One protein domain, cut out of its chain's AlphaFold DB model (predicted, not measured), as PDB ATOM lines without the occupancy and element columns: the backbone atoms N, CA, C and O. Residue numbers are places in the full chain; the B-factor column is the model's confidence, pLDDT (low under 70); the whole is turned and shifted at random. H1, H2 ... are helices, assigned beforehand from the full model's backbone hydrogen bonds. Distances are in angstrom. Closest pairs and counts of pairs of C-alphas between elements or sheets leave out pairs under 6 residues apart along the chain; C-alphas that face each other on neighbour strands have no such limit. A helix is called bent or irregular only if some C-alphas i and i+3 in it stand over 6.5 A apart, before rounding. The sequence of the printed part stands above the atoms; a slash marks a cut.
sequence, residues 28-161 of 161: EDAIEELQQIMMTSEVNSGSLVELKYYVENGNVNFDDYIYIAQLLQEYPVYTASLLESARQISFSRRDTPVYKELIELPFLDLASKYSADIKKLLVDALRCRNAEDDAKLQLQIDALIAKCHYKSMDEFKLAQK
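What this domain is: This is residues 28 to 161 of the 161 residues of an uncharacterized protein of Flammeovirga kamogawensis (UniProt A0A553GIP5). Seven helices run back and forth side by side as an up-and-down bundle, in two layers: H1, H3, H5 and H7 make one row, all running the same way, and H2, H4 and H6 make the other row, running opposite ways to them. The chain zigzags from one row to the other, and the short last helix, H8, packs on residues 104 to 108 of H5 at one end of the bundle. The printed part has 134 residues with eight named helices, H1 to H8 in chain order, and no named strand; the class is all helix. It is compact, with a radius of gyration of the C-alphas of 14.4 A and spans of 39 by 37 by 21 A.

Where its parts are: The longest helices, of 15 residues each, are H4, residues 76 to 90, 20.9 A, and H7, residues 131 to 145, 20.4 A. H4 begins at C-alpha 76 (157.084, 141.422, 168.282). H3 is residues 62 to 74, 19.3 A, and H5 is residues 98 to 109, 17.2 A. H2 is residues 45 to 57 and H6 is residues 115 to 125. H1, residues 28 to 40, begins at C-alpha 28 (165.998, 117.623, 171.969); H8, residues 153 to 159, ends at C-alpha 159 (169.435, 152.181, 165.956). H4 is irregular, with C-alphas 77 and 80 8.0 A apart; H5 is only just irregular, with C-alphas 103 and 106 7.0 A apart.

How they stand to each other: H4 touches H3, closest at the C-alphas of Leu 72 and Thr 79, 6.0 A, a helical hairpin at a shallow tilt of 11 degrees. H4 also touches H2, running the same way, closest at the C-alphas of Tyr 54 and Ser 90, 5.6 A. H4 and H5 form a hairpin too, closest at the C-alphas of Ser 85 and Ile 103, 6.2 A. H5 is the hub, touching five helices. It touches H7 at a shallow tilt of 8 degrees, the same way, closest at the C-alphas of Val 98 and Gln 138, 6.8 A. H5 and H3 only just touch, with 3 pairs of C-alphas within 8 A, through residues 64 to 68 of H3 and 99 to 103 of H5 alone. H6 touches H5, closest at the C-alphas of Leu 102 and Leu 122, 6.7 A. H1 touches H3, closest at the C-alphas of Ala 30 and Phe 62, 6.0 A. H8 touches H5, closest at the C-alphas of Leu 108 and Phe 156, 6.3 A, and is apart from H7. Every O i to N i+4 pair is within hydrogen-bond range in H1, H2, H3, H6 and H8; the counts are 9 of 11 in H4, 6 of 8 in H5 and 10 of 11 in H7.

The domain as a whole: The C-alphas farthest apart are those of Glu 42 and Glu 132, 41.7 A. The printed part has no cut and no long link. The mean pLDDT of the printed part is 92.3, and residues 110 to 112 are under 70.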
ATOM      1  N   GLU A  28     166.349 117.751 170.562       96.50
ATOM      2  CA  GLU A  28     165.998 117.623 171.969       96.50
ATOM      3  C   GLU A  28     166.468 118.847 172.759       96.50
ATOM      4  O   GLU A  28     165.664 119.437 173.482       96.50
ATOM      5  N   ASP A  29     167.714 119.280 172.540       96.44
ATOM      6  CA  ASP A  29     168.273 120.463 173.202       96.44
ATOM      7  C   ASP A  29     167.505 121.732 172.808       96.44
ATOM      8  O   ASP A  29     167.142 122.533 173.667       96.44
ATOM      9  N   ALA A  30     167.172 121.894 171.523       96.50
ATOM     10  CA  ALA A  30     166.404 123.048 171.065       96.50
ATOM     11  C   ALA A  30     164.961 123.060 171.600       96.50
ATOM     12  O   ALA A  30     164.413 124.123 171.893       96.50
ATOM     13  N   ILE A  31     164.323 121.898 171.768       97.06
ATOM     14  CA  ILE A  31     163.006 121.818 172.414       97.06
ATOM     15  C   ILE A  31     163.111 122.215 173.890       97.06
ATOM     16  O   ILE A  31     162.251 122.957 174.377       97.06
ATOM     17  N   GLU A  32     164.136 121.741 174.601       96.75
ATOM     18  CA  GLU A  32     164.356 122.087 176.007       96.75
ATOM     19  C   GLU A  32     164.611 123.588 176.177       96.75
ATOM     20  O   GLU A  32     163.942 124.240 176.985       96.75
ATOM     21  N   GLU A  33     165.514 124.158 175.381       96.62
ATOM     22  CA  GLU A  33     165.840 125.581 175.430       96.62
ATOM     23  C   GLU A  33     164.623 126.445 175.075       96.62
ATOM     24  O   GLU A  33     164.280 127.372 175.814       96.62
ATOM     25  N   LEU A  34     163.878 126.094 174.021       97.00
ATOM     26  CA  LEU A  34     162.642 126.797 173.681       97.00
ATOM     27  C   LEU A  34     161.615 126.721 174.816       97.00
ATOM     28  O   LEU A  34     160.919 127.699 175.089       97.00
ATOM     29  N   GLN A  35     161.519 125.592 175.519       96.00
ATOM     30  CA  GLN A  35     160.607 125.459 176.651       96.00
ATOM     31  C   GLN A  35     161.007 126.362 177.827       96.00
ATOM     32  O   GLN A  35     160.130 126.950 178.465       96.00
ATOM     33  N   GLN A  36     162.304 126.537 178.083       95.50
ATOM     34  CA  GLN A  36     162.799 127.493 179.078       95.50
ATOM     35  C   GLN A  36     162.462 128.941 178.685       95.50
ATOM     36  O   GLN A  36     161.971 129.713 179.518       95.50
ATOM     37  N   ILE A  37     162.638 129.294 177.408       94.31
ATOM     38  CA  ILE A  37     162.240 130.596 176.853       94.31
ATOM     39  C   ILE A  37     160.730 130.810 177.035       94.31
ATOM     40  O   ILE A  37     160.304 131.833 177.565       94.31
ATOM     41  N   MET A  38     159.898 129.829 176.679       94.06
ATOM     42  CA  MET A  38     158.438 129.900 176.827       94.06
ATOM     43  C   MET A  38     157.983 130.090 178.277       94.06
ATOM     44  O   MET A  38     157.022 130.814 178.520       94.06
ATOM     45  N   MET A  39     158.653 129.450 179.239       92.50
ATOM     46  CA  MET A  39     158.327 129.578 180.665       92.50
ATOM     47  C   MET A  39     158.639 130.963 181.238       92.50
ATOM     48  O   MET A  39     158.039 131.357 182.236       92.50
ATOM     49  N   THR A  40     159.600 131.669 180.646       90.62
ATOM     50  CA  THR A  40     160.077 132.974 181.122       90.62
ATOM     51  C   THR A  40     159.526 134.141 180.307       90.62
ATOM     52  O   THR A  40     159.605 135.283 180.749       90.62
ATOM     53  N   SER A  41     158.939 133.866 179.140       87.81
ATOM     54  CA  SER A  41     158.407 134.887 178.244       87.81
ATOM     55  C   SER A  41     157.072 135.448 178.725       87.81
ATOM     56  O   SER A  41     156.081 134.727 178.825       87.81
ATOM     57  N   GLU A  42     157.007 136.766 178.896       87.56
ATOM     58  CA  GLU A  42     155.746 137.488 179.121       87.56
ATOM     59  C   GLU A  42     155.115 138.001 177.809       87.56
ATOM     60  O   GLU A  42     153.973 138.459 177.794       87.56
ATOM     61  N   VAL A  43     155.841 137.904 176.688       85.12
ATOM     62  CA  VAL A  43     155.455 138.437 175.369       85.12
ATOM     63  C   VAL A  43     155.369 137.305 174.342       85.12
ATOM     64  O   VAL A  43     156.100 136.319 174.430       85.12
ATOM     65  N   ASN A  44     154.468 137.434 173.357       85.00
ATOM     66  CA  ASN A  44     154.369 136.545 172.188       85.00
ATOM     67  C   ASN A  44     154.249 135.037 172.496       85.00
ATOM     68  O   ASN A  44     154.635 134.197 171.684       85.00
ATOM     69  N   SER A  45     153.650 134.669 173.630       88.62
ATOM     70  CA  SER A  45     153.503 133.267 174.049       88.62
ATOM     71  C   SER A  45     152.816 132.384 172.997       88.62
ATOM     72  O   SER A  45     153.272 131.272 172.744       88.62
ATOM     73  N   GLY A  46     151.780 132.891 172.319       91.56
ATOM     74  CA  GLY A  46     151.116 132.174 171.222       91.56
ATOM     75  C   GLY A  46     152.043 131.881 170.038       91.56
ATOM     76  O   GLY A  46     152.037 130.774 169.508       91.56
ATOM     77  N   SER A  47     152.896 132.836 169.666       95.25
ATOM     78  CA  SER A  47     153.882 132.662 168.593       95.25
ATOM     79  C   SER A  47     154.998 131.698 168.981       95.25
ATOM     80  O   SER A  47     155.469 130.950 168.135       95.25
ATOM     81  N   LEU A  48     155.394 131.658 170.256       96.56
ATOM     82  CA  LEU A  48     156.359 130.671 170.746       96.56
ATOM     83  C   LEU A  48     155.779 129.245 170.746       96.56
ATOM     84  O   LEU A  48     156.499 128.293 170.457       96.56
ATOM     85  N   VAL A  49     154.474 129.086 171.003       95.94
ATOM     86  CA  VAL A  49     153.781 127.794 170.830       95.94
ATOM     87  C   VAL A  49     153.799 127.359 169.363       95.94
ATOM     88  O   VAL A  49     154.065 126.194 169.075       95.94
ATOM     89  N   GLU A  50     153.554 128.278 168.428       97.44
ATOM     90  CA  GLU A  50     153.654 127.976 166.996       97.44
ATOM     91  C   GLU A  50     155.095 127.637 166.582       97.44
ATOM     92  O   GLU A  50     155.325 126.662 165.872       97.44
ATOM     93  N   LEU A  51     156.084 128.377 167.085       98.12
ATOM     94  CA  LEU A  51     157.495 128.085 166.846       98.12
ATOM     95  C   LEU A  51     157.872 126.678 167.321       98.12
ATOM     96  O   LEU A  51     158.562 125.955 166.605       98.12
ATOM     97  N   LYS A  52     157.369 126.263 168.490       97.38
ATOM     98  CA  LYS A  52     157.578 124.913 169.020       97.38
ATOM     99  C   LYS A  52     157.083 123.840 168.056       97.38
ATOM    100  O   LYS A  52     157.796 122.867 167.833       97.38
ATOM    101  N   TYR A  53     155.926 124.044 167.425       97.38
ATOM    102  CA  TYR A  53     155.446 123.134 166.387       97.38
ATOM    103  C   TYR A  53     156.454 123.009 165.232       97.38
ATOM    104  O   TYR A  53     156.717 121.899 164.768       97.38
ATOM    105  N   TYR A  54     157.077 124.104 164.786       97.88
ATOM    106  CA  TYR A  54     158.088 124.034 163.725       97.88
ATOM    107  C   TYR A  54     159.376 123.329 164.167       97.88
ATOM    108  O   TYR A  54     159.893 122.523 163.399       97.88
ATOM    109  N   VAL A  55     159.844 123.528 165.405       97.31
ATOM    110  CA  VAL A  55     160.985 122.772 165.961       97.31
ATOM    111  C   VAL A  55     160.675 121.273 166.005       97.31
ATOM    112  O   VAL A  55     161.465 120.446 165.549       97.31
ATOM    113  N   GLU A  56     159.491 120.907 166.500       96.56
ATOM    114  CA  GLU A  56     159.041 119.516 166.621       96.56
ATOM    115  C   GLU A  56     158.887 118.810 165.267       96.56
ATOM    116  O   GLU A  56     159.016 117.587 165.202       96.56
ATOM    117  N   ASN A  57     158.669 119.547 164.176       95.88
ATOM    118  CA  ASN A  57     158.534 118.989 162.825       95.88
ATOM    119  C   ASN A  57     159.782 119.194 161.947       95.88
ATOM    120  O   ASN A  57     159.920 118.529 160.921       95.88
ATOM    121  N   GLY A  58     160.702 120.064 162.360       94.31
ATOM    122  CA  GLY A  58     161.969 120.319 161.689       94.31
ATOM    123  C   GLY A  58     162.989 119.194 161.874       94.31
ATOM    124  O   GLY A  58     162.868 118.344 162.767       94.31
ATOM    125  N   ASN A  59     164.003 119.204 161.004       93.81
ATOM    126  CA  ASN A  59     165.051 118.177 160.947       93.81
ATOM    127  C   ASN A  59     166.480 118.726 161.090       93.81
ATOM    128  O   ASN A  59     167.404 117.941 161.280       93.81
ATOM    129  N   VAL A  60     166.675 120.036 160.925       93.88
ATOM    130  CA  VAL A  60     167.980 120.699 160.749       93.88
ATOM    131  C   VAL A  60     167.899 122.144 161.244       93.88
ATOM    132  O   VAL A  60     166.785 122.627 161.474       93.88
ATOM    133  N   ASN A  61     169.043 122.838 161.346       94.44
ATOM    134  CA  ASN A  61     169.104 124.265 161.683       94.44
ATOM    135  C   ASN A  61     168.442 124.597 163.035       94.44
ATOM    136  O   ASN A  61     167.724 125.587 163.168       94.44
ATOM    137  N   PHE A  62     168.635 123.749 164.047       96.69
ATOM    138  CA  PHE A  62     167.938 123.902 165.327       96.69
ATOM    139  C   PHE A  62     168.294 125.207 166.060       96.69
ATOM    140  O   PHE A  62     167.413 125.835 166.650       96.69
ATOM    141  N   ASP A  63     169.536 125.672 165.915       95.94
ATOM    142  CA  ASP A  63     170.008 126.969 166.412       95.94
ATOM    143  C   ASP A  63     169.192 128.157 165.875       95.94
ATOM    144  O   ASP A  63     168.923 129.116 166.604       95.94
ATOM    145  N   ASP A  64     168.729 128.084 164.625       97.06
ATOM    146  CA  ASP A  64     167.972 129.171 164.004       97.06
ATOM    147  C   ASP A  64     166.585 129.337 164.638       97.06
ATOM    148  O   ASP A  64     166.085 130.457 164.743       97.06
ATOM    149  N   TYR A  65     165.964 128.261 165.132       97.75
ATOM    150  CA  TYR A  65     164.699 128.382 165.861       97.75
ATOM    151  C   TYR A  65     164.884 129.048 167.220       97.75
ATOM    152  O   TYR A  65     164.047 129.862 167.606       97.75
ATOM    153  N   ILE A  66     165.970 128.748 167.935       97.50
ATOM    154  CA  ILE A  66     166.283 129.421 169.203       97.50
ATOM    155  C   ILE A  66     166.532 130.904 168.963       97.50
ATOM    156  O   ILE A  66     165.998 131.754 169.678       97.50
ATOM    157  N   TYR A  67     167.259 131.228 167.898       97.38
ATOM    158  CA  TYR A  67     167.461 132.611 167.502       97.38
ATOM    159  C   TYR A  67     166.136 133.314 167.168       97.38
ATOM    160  O   TYR A  67     165.869 134.407 167.671       97.38
ATOM    161  N   ILE A  68     165.244 132.666 166.411       97.75
ATOM    162  CA  ILE A  68     163.892 133.181 166.146       97.75
ATOM    163  C   ILE A  68     163.107 133.387 167.451       97.75
ATOM    164  O   ILE A  68     162.422 134.401 167.586       97.75
ATOM    165  N   ALA A  69     163.208 132.477 168.422       97.31
ATOM    166  CA  ALA A  69     162.524 132.595 169.710       97.31
ATOM    167  C   ALA A  69     162.947 133.862 170.469       97.31
ATOM    168  O   ALA A  69     162.092 134.592 170.973       97.31
ATOM    169  N   GLN A  70     164.249 134.157 170.493       95.75
ATOM    170  CA  GLN A  70     164.799 135.378 171.089       95.75
ATOM    171  C   GLN A  70     164.285 136.627 170.357       95.75
ATOM    172  O   GLN A  70     163.789 137.568 170.979       95.75
ATOM    173  N   LEU A  71     164.306 136.617 169.019       95.44
ATOM    174  CA  LEU A  71     163.815 137.736 168.211       95.44
ATOM    175  C   LEU A  71     162.307 137.974 168.365       95.44
ATOM    176  O   LEU A  71     161.871 139.123 168.334       95.44
ATOM    177  N   LEU A  72     161.504 136.924 168.568       95.50
ATOM    178  CA  LEU A  72     160.068 137.052 168.844       95.50
ATOM    179  C   LEU A  72     159.792 137.791 170.157       95.50
ATOM    180  O   LEU A  72     158.755 138.444 170.265       95.50
ATOM    181  N   GLN A  73     160.685 137.695 171.143       93.44
ATOM    182  CA  GLN A  73     160.568 138.442 172.396       93.44
ATOM    183  C   GLN A  73     161.007 139.896 172.223       93.44
ATOM    184  O   GLN A  73     160.316 140.803 172.684       93.44
ATOM    185  N   GLU A  74     162.135 140.118 171.544       91.94
ATOM    186  CA  GLU A  74     162.718 141.452 171.370       91.94
ATOM    187  C   GLU A  74     161.916 142.329 170.391       91.94
ATOM    188  O   GLU A  74     161.765 143.530 170.615       91.94
ATOM    189  N   TYR A  75     161.378 141.748 169.313       91.88
ATOM    190  CA  TYR A  75     160.796 142.495 168.193       91.88
ATOM    191  C   TYR A  75     159.444 141.920 167.734       91.88
ATOM    192  O   TYR A  75     159.308 141.439 166.603       91.88
ATOM    193  N   PRO A  76     158.388 142.031 168.557       89.81
ATOM    194  CA  PRO A  76     157.084 141.422 168.282       89.81
ATOM    195  C   PRO A  76     156.403 141.915 166.994       89.81
ATOM    196  O   PRO A  76     155.528 141.242 166.455       89.81
ATOM    197  N   VAL A  77     156.807 143.069 166.457       89.50
ATOM    198  CA  VAL A  77     156.289 143.595 165.182       89.50
ATOM    199  C   VAL A  77     156.664 142.696 163.991       89.50
ATOM    200  O   VAL A  77     155.948 142.673 162.991       89.50
ATOM    201  N   TYR A  78     157.738 141.906 164.096       91.12
ATOM    202  CA  TYR A  78     158.246 141.054 163.012       91.12
ATOM    203  C   TYR A  78     157.756 139.601 163.075       91.12
ATOM    204  O   TYR A  78     158.151 138.793 162.233       91.12
ATOM    205  N   THR A  79     156.861 139.267 164.011       93.44
ATOM    206  CA  THR A  79     156.370 137.899 164.255       93.44
ATOM    207  C   THR A  79     155.983 137.145 162.986       93.44
ATOM    208  O   THR A  79     156.404 136.008 162.802       93.44
ATOM    209  N   ALA A  80     155.226 137.768 162.078       91.75
ATOM    210  CA  ALA A  80     154.779 137.098 160.856       91.75
ATOM    211  C   ALA A  80     155.947 136.674 159.947       91.75
ATOM    212  O   ALA A  80     155.917 135.588 159.375       91.75
ATOM    213  N   SER A  81     156.984 137.510 159.832       91.62
ATOM    214  CA  SER A  81     158.164 137.194 159.015       91.62
ATOM    215  C   SER A  81     159.023 136.124 159.686       91.62
ATOM    216  O   SER A  81     159.462 135.188 159.027       91.62
ATOM    217  N   LEU A  82     159.202 136.227 161.005       95.19
ATOM    218  CA  LEU A  82     159.950 135.263 161.809       95.19
ATOM    219  C   LEU A  82     159.332 133.856 161.759       95.19
ATOM    220  O   LEU A  82     160.041 132.877 161.527       95.19
ATOM    221  N   LEU A  83     158.011 133.749 161.924       96.31
ATOM    222  CA  LEU A  83     157.307 132.466 161.861       96.31
ATOM    223  C   LEU A  83     157.268 131.892 160.444       96.31
ATOM    224  O   LEU A  83     157.367 130.679 160.284       96.31
ATOM    225  N   GLU A  84     157.190 132.733 159.408       93.81
ATOM    226  CA  GLU A  84     157.333 132.260 158.030       93.81
ATOM    227  C   GLU A  84     158.733 131.682 157.789       93.81
ATOM    228  O   GLU A  84     158.836 130.603 157.209       93.81
ATOM    229  N   SER A  85     159.801 132.320 158.280       94.50
ATOM    230  CA  SER A  85     161.155 131.754 158.205       94.50
ATOM    231  C   SER A  85     161.244 130.408 158.928       94.50
ATOM    232  O   SER A  85     161.665 129.428 158.315       94.50
ATOM    233  N   ALA A  86     160.756 130.312 160.172       96.81
ATOM    234  CA  ALA A  86     160.702 129.050 160.919       96.81
ATOM    235  C   ALA A  86     159.936 127.955 160.159       96.81
ATOM    236  O   ALA A  86     160.401 126.819 160.038       96.81
ATOM    237  N   ARG A  87     158.780 128.302 159.584       95.94
ATOM    238  CA  ARG A  87     157.978 127.385 158.775       95.94
ATOM    239  C   ARG A  87     158.769 126.861 157.582       95.94
ATOM    240  O   ARG A  87     158.725 125.664 157.311       95.94
ATOM    241  N   GLN A  88     159.487 127.721 156.867       93.56
ATOM    242  CA  GLN A  88     160.298 127.291 155.727       93.56
ATOM    243  C   GLN A  88     161.439 126.381 156.198       93.56
ATOM    244  O   GLN A  88     161.558 125.272 155.683       93.56
ATOM    245  N   ILE A  89     162.182 126.762 157.242       94.81
ATOM    246  CA  ILE A  89     163.255 125.936 157.829       94.81
ATOM    247  C   ILE A  89     162.739 124.537 158.196       94.81
ATOM    248  O   ILE A  89     163.435 123.551 157.957       94.81
ATOM    249  N   SER A  90     161.493 124.408 158.670       95.75
ATOM    250  CA  SER A  90     160.906 123.103 159.026       95.75
ATOM    251  C   SER A  90     160.765 122.138 157.843       95.75
ATOM    252  O   SER A  90     160.787 120.921 158.025       95.75
ATOM    253  N   PHE A  91     160.705 122.661 156.616       94.19
ATOM    254  CA  PHE A  91     160.717 121.871 155.384       94.19
ATOM    255  C   PHE A  91     162.123 121.653 154.811       94.19
ATOM    256  O   PHE A  91     162.271 120.922 153.823       94.19
ATOM    257  N   SER A  92     163.154 122.265 155.401       92.06
ATOM    258  CA  SER A  92     164.535 122.068 154.976       92.06
ATOM    259  C   SER A  92     164.982 120.632 155.236       92.06
ATOM    260  O   SER A  92     164.635 119.997 156.233       92.06
ATOM    261  N   ARG A  93     165.776 120.106 154.305       89.12
ATOM    262  CA  ARG A  93     166.322 118.742 154.366       89.12
ATOM    263  C   ARG A  93     167.788 118.703 154.770       89.12
ATOM    264  O   ARG A  93     168.351 117.620 154.887       89.12
ATOM    265  N   ARG A  94     168.420 119.867 154.891       89.62
ATOM    266  CA  ARG A  94     169.848 119.996 155.155       89.62
ATOM    267  C   ARG A  94     170.127 121.241 155.969       89.62
ATOM    268  O   ARG A  94     169.403 122.229 155.850       89.62
ATOM    269  N   ASP A  95     171.224 121.166 156.699       89.06
ATOM    270  CA  ASP A  95     171.761 122.309 157.403       89.06
ATOM    271  C   ASP A  95     172.371 123.323 156.418       89.06
ATOM    272  O   ASP A  95     172.948 122.945 155.386       89.06
ATOM    273  N   THR A  96     172.184 124.609 156.698       89.88
ATOM    274  CA  THR A  96     172.785 125.708 155.935       89.88
ATOM    275  C   THR A  96     172.832 126.992 156.761       89.88
ATOM    276  O   THR A  96     171.828 127.351 157.372       89.88
ATOM    277  N   PRO A  97     173.941 127.753 156.734       89.12
ATOM    278  CA  PRO A  97     174.014 129.041 157.425       89.12
ATOM    279  C   PRO A  97     173.128 130.121 156.783       89.12
ATOM    280  O   PRO A  97     172.900 131.168 157.383       89.12
ATOM    281  N   VAL A  98     172.610 129.879 155.573       93.06
ATOM    282  CA  VAL A  98     171.833 130.862 154.805       93.06
ATOM    283  C   VAL A  98     170.550 131.287 155.528       93.06
ATOM    284  O   VAL A  98     170.130 132.437 155.407       93.06
ATOM    285  N   TYR A  99     169.919 130.395 156.297       93.94
ATOM    286  CA  TYR A  99     168.666 130.732 156.977       93.94
ATOM    287  C   TYR A  99     168.824 131.841 158.009       93.94
ATOM    288  O   TYR A  99     167.930 132.679 158.102       93.94
ATOM    289  N   LYS A 100     169.958 131.907 158.714       93.25
ATOM    290  CA  LYS A 100     170.222 132.982 159.670       93.25
ATOM    291  C   LYS A 100     170.171 134.360 159.014       93.25
ATOM    292  O   LYS A 100     169.452 135.237 159.482       93.25
ATOM    293  N   GLU A 101     170.845 134.527 157.880       92.62
ATOM    294  CA  GLU A 101     170.819 135.781 157.115       92.62
ATOM    295  C   GLU A 101     169.396 136.111 156.629       92.62
ATOM    296  O   GLU A 101     168.932 137.250 156.713       92.62
ATOM    297  N   LEU A 102     168.650 135.099 156.169       93.19
ATOM    298  CA  LEU A 102     167.261 135.272 155.731       93.19
ATOM    299  C   LEU A 102     166.307 135.652 156.875       93.19
ATOM    300  O   LEU A 102     165.336 136.372 156.636       93.19
ATOM    301  N   ILE A 103     166.571 135.193 158.102       95.19
ATOM    302  CA  ILE A 103     165.847 135.598 159.316       95.19
ATOM    303  C   ILE A 103     166.098 137.076 159.623       95.19
ATOM    304  O   ILE A 103     165.172 137.774 160.033       95.19
ATOM    305  N   GLU A 104     167.320 137.562 159.409       93.81
ATOM    306  CA  GLU A 104     167.726 138.935 159.727       93.81
ATOM    307  C   GLU A 104     167.278 139.957 158.670       93.81
ATOM    308  O   GLU A 104     166.948 141.095 159.009       93.81
ATOM    309  N   LEU A 105     167.178 139.563 157.396       92.12
ATOM    310  CA  LEU A 105     166.823 140.453 156.277       92.12
ATOM    311  C   LEU A 105     165.611 141.382 156.514       92.12
ATOM    312  O   LEU A 105     165.721 142.572 156.195       92.12
ATOM    313  N   PRO A 106     164.464 140.921 157.061       91.25
ATOM    314  CA  PRO A 106     163.323 141.794 157.340       91.25
ATOM    315  C   PRO A 106     163.655 142.979 158.256       91.25
ATOM    316  O   PRO A 106     163.106 144.067 158.072       91.25
ATOM    317  N   PHE A 107     164.557 142.775 159.219       91.88
ATOM    318  CA  PHE A 107     165.001 143.801 160.162       91.88
ATOM    319  C   PHE A 107     165.878 144.843 159.468       91.88
ATOM    320  O   PHE A 107     165.745 146.042 159.716       91.88
ATOM    321  N   LEU A 108     166.730 144.395 158.544       89.69
ATOM    322  CA  LEU A 108     167.674 145.261 157.842       89.69
ATOM    323  C   LEU A 108     166.984 146.247 156.887       89.69
ATOM    324  O   LEU A 108     167.462 147.367 156.696       89.69
ATOM    325  N   ASP A 109     165.859 145.853 156.286       74.62
ATOM    326  CA  ASP A 109     165.121 146.662 155.303       74.62
ATOM    327  C   ASP A 109     164.144 147.678 155.931       74.62
ATOM    328  O   ASP A 109     163.655 148.569 155.240       74.62
ATOM    329  N   LEU A 110     163.836 147.569 157.233       60.69
ATOM    330  CA  LEU A 110     162.686 148.250 157.855       60.69
ATOM    331  C   LEU A 110     161.376 148.006 157.059       60.69
ATOM    332  O   LEU A 110     160.635 148.913 156.686       60.69
ATOM    333  N   ALA A 111     161.090 146.718 156.851       58.41
ATOM    334  CA  ALA A 111     159.756 146.106 156.910       58.41
ATOM    335  C   ALA A 111     158.671 146.369 155.834       58.41
ATOM    336  O   ALA A 111     157.491 146.202 156.139       58.41
ATOM    337  N   SER A 112     158.975 146.638 154.559       63.41
ATOM    338  CA  SER A 112     157.967 146.310 153.509       63.41
ATOM    339  C   SER A 112     158.486 146.229 152.082       63.41
ATOM    340  O   SER A 112     157.949 145.448 151.287       63.41
ATOM    341  N   LYS A 113     159.505 147.023 151.747       80.12
ATOM    342  CA  LYS A 113     159.881 147.300 150.361       80.12
ATOM    343  C   LYS A 113     160.314 146.050 149.600       80.12
ATOM    344  O   LYS A 113     159.887 145.881 148.460       80.12
ATOM    345  N   TYR A 114     161.092 145.170 150.229       86.00
ATOM    346  CA  TYR A 114     161.590 143.945 149.593       86.00
ATOM    347  C   TYR A 114     160.982 142.656 150.165       86.00
ATOM    348  O   TYR A 114     161.528 141.572 149.981       86.00
ATOM    349  N   SER A 115     159.827 142.732 150.832       85.25
ATOM    350  CA  SER A 115     159.161 141.562 151.435       85.25
ATOM    351  C   SER A 115     158.921 140.404 150.448       85.25
ATOM    352  O   SER A 115     159.092 139.235 150.799       85.25
ATOM    353  N   ALA A 116     158.578 140.716 149.193       88.62
ATOM    354  CA  ALA A 116     158.410 139.721 148.136       88.62
ATOM    355  C   ALA A 116     159.737 139.054 147.732       88.62
ATOM    356  O   ALA A 116     159.767 137.842 147.513       88.62
ATOM    357  N   ASP A 117     160.826 139.825 147.666       90.88
ATOM    358  CA  ASP A 117     162.162 139.311 147.366       90.88
ATOM    359  C   ASP A 117     162.666 138.413 148.501       90.88
ATOM    360  O   ASP A 117     163.111 137.300 148.238       90.88
ATOM    361  N   ILE A 118     162.497 138.827 149.762       89.88
ATOM    362  CA  ILE A 118     162.861 138.018 150.939       89.88
ATOM    363  C   ILE A 118     162.094 136.691 150.931       89.88
ATOM    364  O   ILE A 118     162.690 135.621 151.063       89.88
ATOM    365  N   LYS A 119     160.776 136.730 150.695       89.19
ATOM    366  CA  LYS A 119     159.961 135.513 150.587       89.19
ATOM    367  C   LYS A 119     160.439 134.599 149.459       89.19
ATOM    368  O   LYS A 119     160.446 133.380 149.617       89.19
ATOM    369  N   LYS A 120     160.826 135.169 148.317       93.00
ATOM    370  CA  LYS A 120     161.385 134.399 147.204       93.00
ATOM    371  C   LYS A 120     162.694 133.717 147.611       93.00
ATOM    372  O   LYS A 120     162.825 132.523 147.366       93.00
ATOM    373  N   LEU A 121     163.604 134.433 148.272       94.38
ATOM    374  CA  LEU A 121     164.879 133.881 148.742       94.38
ATOM    375  C   LEU A 121     164.677 132.743 149.757       94.38
ATOM    376  O   LEU A 121     165.339 131.717 149.642       94.38
ATOM    377  N   LEU A 122     163.710 132.863 150.674       92.31
ATOM    378  CA  LEU A 122     163.321 131.779 151.591       92.31
ATOM    379  C   LEU A 122     162.842 130.521 150.851       92.31
ATOM    380  O   LEU A 122     163.212 129.405 151.206       92.31
ATOM    381  N   VAL A 123     162.033 130.682 149.802       92.62
ATOM    382  CA  VAL A 123     161.580 129.550 148.975       92.62
ATOM    383  C   VAL A 123     162.731 128.953 148.165       92.62
ATOM    384  O   VAL A 123     162.794 127.735 147.994       92.62
ATOM    385  N   ASP A 124     163.634 129.787 147.653       94.31
ATOM    386  CA  ASP A 124     164.796 129.327 146.900       94.31
ATOM    387  C   ASP A 124     165.799 128.592 147.809       94.31
ATOM    388  O   ASP A 124     166.341 127.573 147.381       94.31
ATOM    389  N   ALA A 125     165.931 128.977 149.085       93.25
ATOM    390  CA  ALA A 125     166.721 128.249 150.085       93.25
ATOM    391  C   ALA A 125     166.288 126.780 150.228       93.25
ATOM    392  O   ALA A 125     167.132 125.886 150.266       93.25
ATOM    393  N   LEU A 126     164.979 126.497 150.190       92.25
ATOM    394  CA  LEU A 126     164.467 125.118 150.227       92.25
ATOM    395  C   LEU A 126     164.836 124.281 149.008       92.25
ATOM    396  O   LEU A 126     164.781 123.048 149.047       92.25
ATOM    397  N   ARG A 127     165.144 124.938 147.892       91.06
ATOM    398  CA  ARG A 127     165.506 124.272 146.642       91.06
ATOM    399  C   ARG A 127     166.997 124.001 146.558       91.06
ATOM    400  O   ARG A 127     167.374 123.149 145.750       91.06
ATOM    401  N   CYS A 128     167.815 124.675 147.367       91.81
ATOM    402  CA  CYS A 128     169.256 124.485 147.392       91.81
ATOM    403  C   CYS A 128     169.606 123.076 147.885       91.81
ATOM    404  O   CYS A 128     169.139 122.614 148.929       91.81
ATOM    405  N   ARG A 129     170.445 122.365 147.128       90.25
ATOM    406  CA  ARG A 129     170.767 120.951 147.394       90.25
ATOM    407  C   ARG A 129     172.185 120.742 147.898       90.25
ATOM    408  O   ARG A 129     172.514 119.638 148.320       90.25
ATOM    409  N   ASN A 130     173.028 121.764 147.807       91.19
ATOM    410  CA  ASN A 130     174.453 121.687 148.098       91.19
ATOM    411  C   ASN A 130     175.020 123.081 148.432       91.19
ATOM    412  O   ASN A 130     174.307 124.085 148.389       91.19
ATOM    413  N   ALA A 131     176.314 123.122 148.752       90.56
ATOM    414  CA  ALA A 131     177.028 124.352 149.095       90.56
ATOM    415  C   ALA A 131     177.211 125.320 147.907       90.56
ATOM    416  O   ALA A 131     177.337 126.524 148.109       90.56
ATOM    417  N   GLU A 132     177.219 124.826 146.665       94.50
ATOM    418  CA  GLU A 132     177.297 125.691 145.479       94.50
ATOM    419  C   GLU A 132     175.995 126.486 145.297       94.50
ATOM    420  O   GLU A 132     176.026 127.681 145.000       94.50
ATOM    421  N   ASP A 133     174.850 125.839 145.520       94.12
ATOM    422  CA  ASP A 133     173.543 126.492 145.517       94.12
ATOM    423  C   ASP A 133     173.435 127.517 146.658       94.12
ATOM    424  O   ASP A 133     172.919 128.612 146.434       94.12
ATOM    425  N   ASP A 134     173.972 127.211 147.850       93.25
ATOM    426  CA  ASP A 134     174.052 128.187 148.952       93.25
ATOM    427  C   ASP A 134     174.874 129.405 148.562       93.25
ATOM    428  O   ASP A 134     174.430 130.525 148.770       93.25
ATOM    429  N   ALA A 135     176.051 129.209 147.964       95.00
ATOM    430  CA  ALA A 135     176.910 130.318 147.567       95.00
ATOM    431  C   ALA A 135     176.215 131.232 146.545       95.00
ATOM    432  O   ALA A 135     176.295 132.456 146.639       95.00
ATOM    433  N   LYS A 136     175.477 130.654 145.587       96.19
ATOM    434  CA  LYS A 136     174.672 131.427 144.627       96.19
ATOM    435  C   LYS A 136     173.555 132.203 145.313       96.19
ATOM    436  O   LYS A 136     173.282 133.335 144.917       96.19
ATOM    437  N   LEU A 137     172.900 131.599 146.301       95.81
ATOM    438  CA  LEU A 137     171.844 132.250 147.064       95.81
ATOM    439  C   LEU A 137     172.405 133.363 147.960       95.81
ATOM    440  O   LEU A 137     171.837 134.451 147.992       95.81
ATOM    441  N   GLN A 138     173.564 133.144 148.582       95.44
ATOM    442  CA  GLN A 138     174.261 134.132 149.400       95.44
ATOM    443  C   GLN A 138     174.571 135.402 148.605       95.44
ATOM    444  O   GLN A 138     174.271 136.497 149.062       95.44
ATOM    445  N   LEU A 139     175.043 135.278 147.361       96.56
ATOM    446  CA  LEU A 139     175.270 136.447 146.501       96.56
ATOM    447  C   LEU A 139     173.994 137.275 146.262       96.56
ATOM    448  O   LEU A 139     174.064 138.493 146.100       96.56
ATOM    449  N   GLN A 140     172.822 136.632 146.221       96.31
ATOM    450  CA  GLN A 140     171.542 137.335 146.081       96.31
ATOM    451  C   GLN A 140     171.128 138.019 147.385       96.31
ATOM    452  O   GLN A 140     170.596 139.130 147.339       96.31
ATOM    453  N   ILE A 141     171.396 137.380 148.525       94.81
ATOM    454  CA  ILE A 141     171.194 137.946 149.862       94.81
ATOM    455  C   ILE A 141     172.070 139.187 150.037       94.81
ATOM    456  O   ILE A 141     171.541 140.261 150.310       94.81
ATOM    457  N   ASP A 142     173.370 139.092 149.759       94.81
ATOM    458  CA  ASP A 142     174.320 140.205 149.870       94.81
ATOM    459  C   ASP A 142     173.902 141.390 148.983       94.81
ATOM    460  O   ASP A 142     173.924 142.555 149.397       94.81
ATOM    461  N   ALA A 143     173.449 141.102 147.758       94.06
ATOM    462  CA  ALA A 143     172.936 142.115 146.840       94.06
ATOM    463  C   ALA A 143     171.653 142.793 147.348       94.06
ATOM    464  O   ALA A 143     171.389 143.949 146.994       94.06
ATOM    465  N   LEU A 144     170.843 142.094 148.148       92.69
ATOM    466  CA  LEU A 144     169.667 142.666 148.792       92.69
ATOM    467  C   LEU A 144     170.059 143.504 150.014       92.69
ATOM    468  O   LEU A 144     169.634 144.656 150.098       92.69
ATOM    469  N   ILE A 145     170.948 143.003 150.878       93.12
ATOM    470  CA  ILE A 145     171.499 143.730 152.038       93.12
ATOM    471  C   ILE A 145     172.122 145.064 151.606       93.12
ATOM    472  O   ILE A 145     171.913 146.105 152.236       93.12
ATOM    473  N   ALA A 146     172.817 145.095 150.467       92.81
ATOM    474  CA  ALA A 146     173.372 146.325 149.904       92.81
ATOM    475  C   ALA A 146     172.310 147.421 149.657       92.81
ATOM    476  O   ALA A 146     172.628 148.610 149.728       92.81
ATOM    477  N   LYS A 147     171.042 147.043 149.449       90.69
ATOM    478  CA  LYS A 147     169.899 147.949 149.237       90.69
ATOM    479  C   LYS A 147     169.095 148.250 150.504       90.69
ATOM    480  O   LYS A 147     168.302 149.192 150.473       90.69
ATOM    481  N   CYS A 148     169.274 147.463 151.564       91.00
ATOM    482  CA  CYS A 148     168.613 147.634 152.857       91.00
ATOM    483  C   CYS A 148     169.115 148.882 153.600       91.00
ATOM    484  O   CYS A 148     170.170 149.437 153.267       91.00
ATOM    485  N   HIS A 149     168.363 149.325 154.610       91.38
ATOM    486  CA  HIS A 149     168.731 150.483 155.422       91.38
ATOM    487  C   HIS A 149     169.918 150.174 156.344       91.38
ATOM    488  O   HIS A 149     170.882 150.936 156.364       91.38
ATOM    489  N   TYR A 150     169.880 149.029 157.024       92.56
ATOM    490  CA  TYR A 150     170.981 148.515 157.838       92.56
ATOM    491  C   TYR A 150     171.754 147.429 157.086       92.56
ATOM    492  O   TYR A 150     171.200 146.755 156.210       92.56
ATOM    493  N   LYS A 151     173.042 147.266 157.399       92.62
ATOM    494  CA  LYS A 151     173.930 146.262 156.786       92.62
ATOM    495  C   LYS A 151     174.185 145.054 157.672       92.62
ATOM    496  O   LYS A 151     174.733 144.069 157.192       92.62
ATOM    497  N   SER A 152     173.770 145.116 158.929       93.38
ATOM    498  CA  SER A 152     173.860 144.008 159.871       93.38
ATOM    499  C   SER A 152     172.800 144.125 160.957       93.38
ATOM    500  O   SER A 152     172.249 145.206 161.204       93.38
ATOM    501  N   MET A 153     172.534 143.010 161.637       93.19
ATOM    502  CA  MET A 153     171.638 143.014 162.786       93.19
ATOM    503  C   MET A 153     172.177 143.892 163.926       93.19
ATOM    504  O   MET A 153     171.396 144.552 164.605       93.19
ATOM    505  N   ASP A 154     173.499 143.979 164.102       94.38
ATOM    506  CA  ASP A 154     174.117 144.872 165.091       94.38
ATOM    507  C   ASP A 154     173.817 146.349 164.799       94.38
ATOM    508  O   ASP A 154     173.443 147.095 165.706       94.38
ATOM    509  N   GLU A 155     173.922 146.769 163.534       94.19
ATOM    510  CA  GLU A 155     173.555 148.125 163.116       94.19
ATOM    511  C   GLU A 155     172.074 148.415 163.381       94.19
ATOM    512  O   GLU A 155     171.745 149.464 163.941       94.19
ATOM    513  N   PHE A 156     171.185 147.475 163.044       93.38
ATOM    514  CA  PHE A 156     169.757 147.591 163.345       93.38
ATOM    515  C   PHE A 156     169.518 147.751 164.853       93.38
ATOM    516  O   PHE A 156     168.854 148.700 165.275       93.38
ATOM    517  N   LYS A 157     170.093 146.867 165.679       91.75
ATOM    518  CA  LYS A 157     169.925 146.869 167.142       91.75
ATOM    519  C   LYS A 157     170.439 148.156 167.787       91.75
ATOM    520  O   LYS A 157     169.838 148.630 168.748       91.75
ATOM    521  N   LEU A 158     171.532 148.727 167.278       93.25
ATOM    522  CA  LEU A 158     172.050 150.013 167.749       93.25
ATOM    523  C   LEU A 158     171.079 151.163 167.469       93.25
ATOM    524  O   LEU A 158     170.945 152.045 168.309       93.25
ATOM    525  N   ALA A 159     170.386 151.138 166.333       90.56
ATOM    526  CA  ALA A 159     169.435 152.181 165.956       90.56
ATOM    527  C   ALA A 159     168.077 152.090 166.679       90.56
ATOM    528  O   ALA A 159     167.310 153.049 166.645       90.56
ATOM    529  N   GLN A 160     167.762 150.954 167.317       84.25
ATOM    530  CA  GLN A 160     166.549 150.789 168.134       84.25
ATOM    531  C   GLN A 160     166.711 151.281 169.589       84.25
ATOM    532  O   GLN A 160     165.728 151.276 170.331       84.25
ATOM    533  N   LYS A 161     167.926 151.659 170.013       75.44
ATOM    534  CA  LYS A 161     168.238 152.161 171.365       75.44
ATOM    535  C   LYS A 161     168.200 153.683 171.427       75.44
ATOM    536  O   LYS A 161     167.738 154.192 172.471       75.44
TER     537      LYS A 161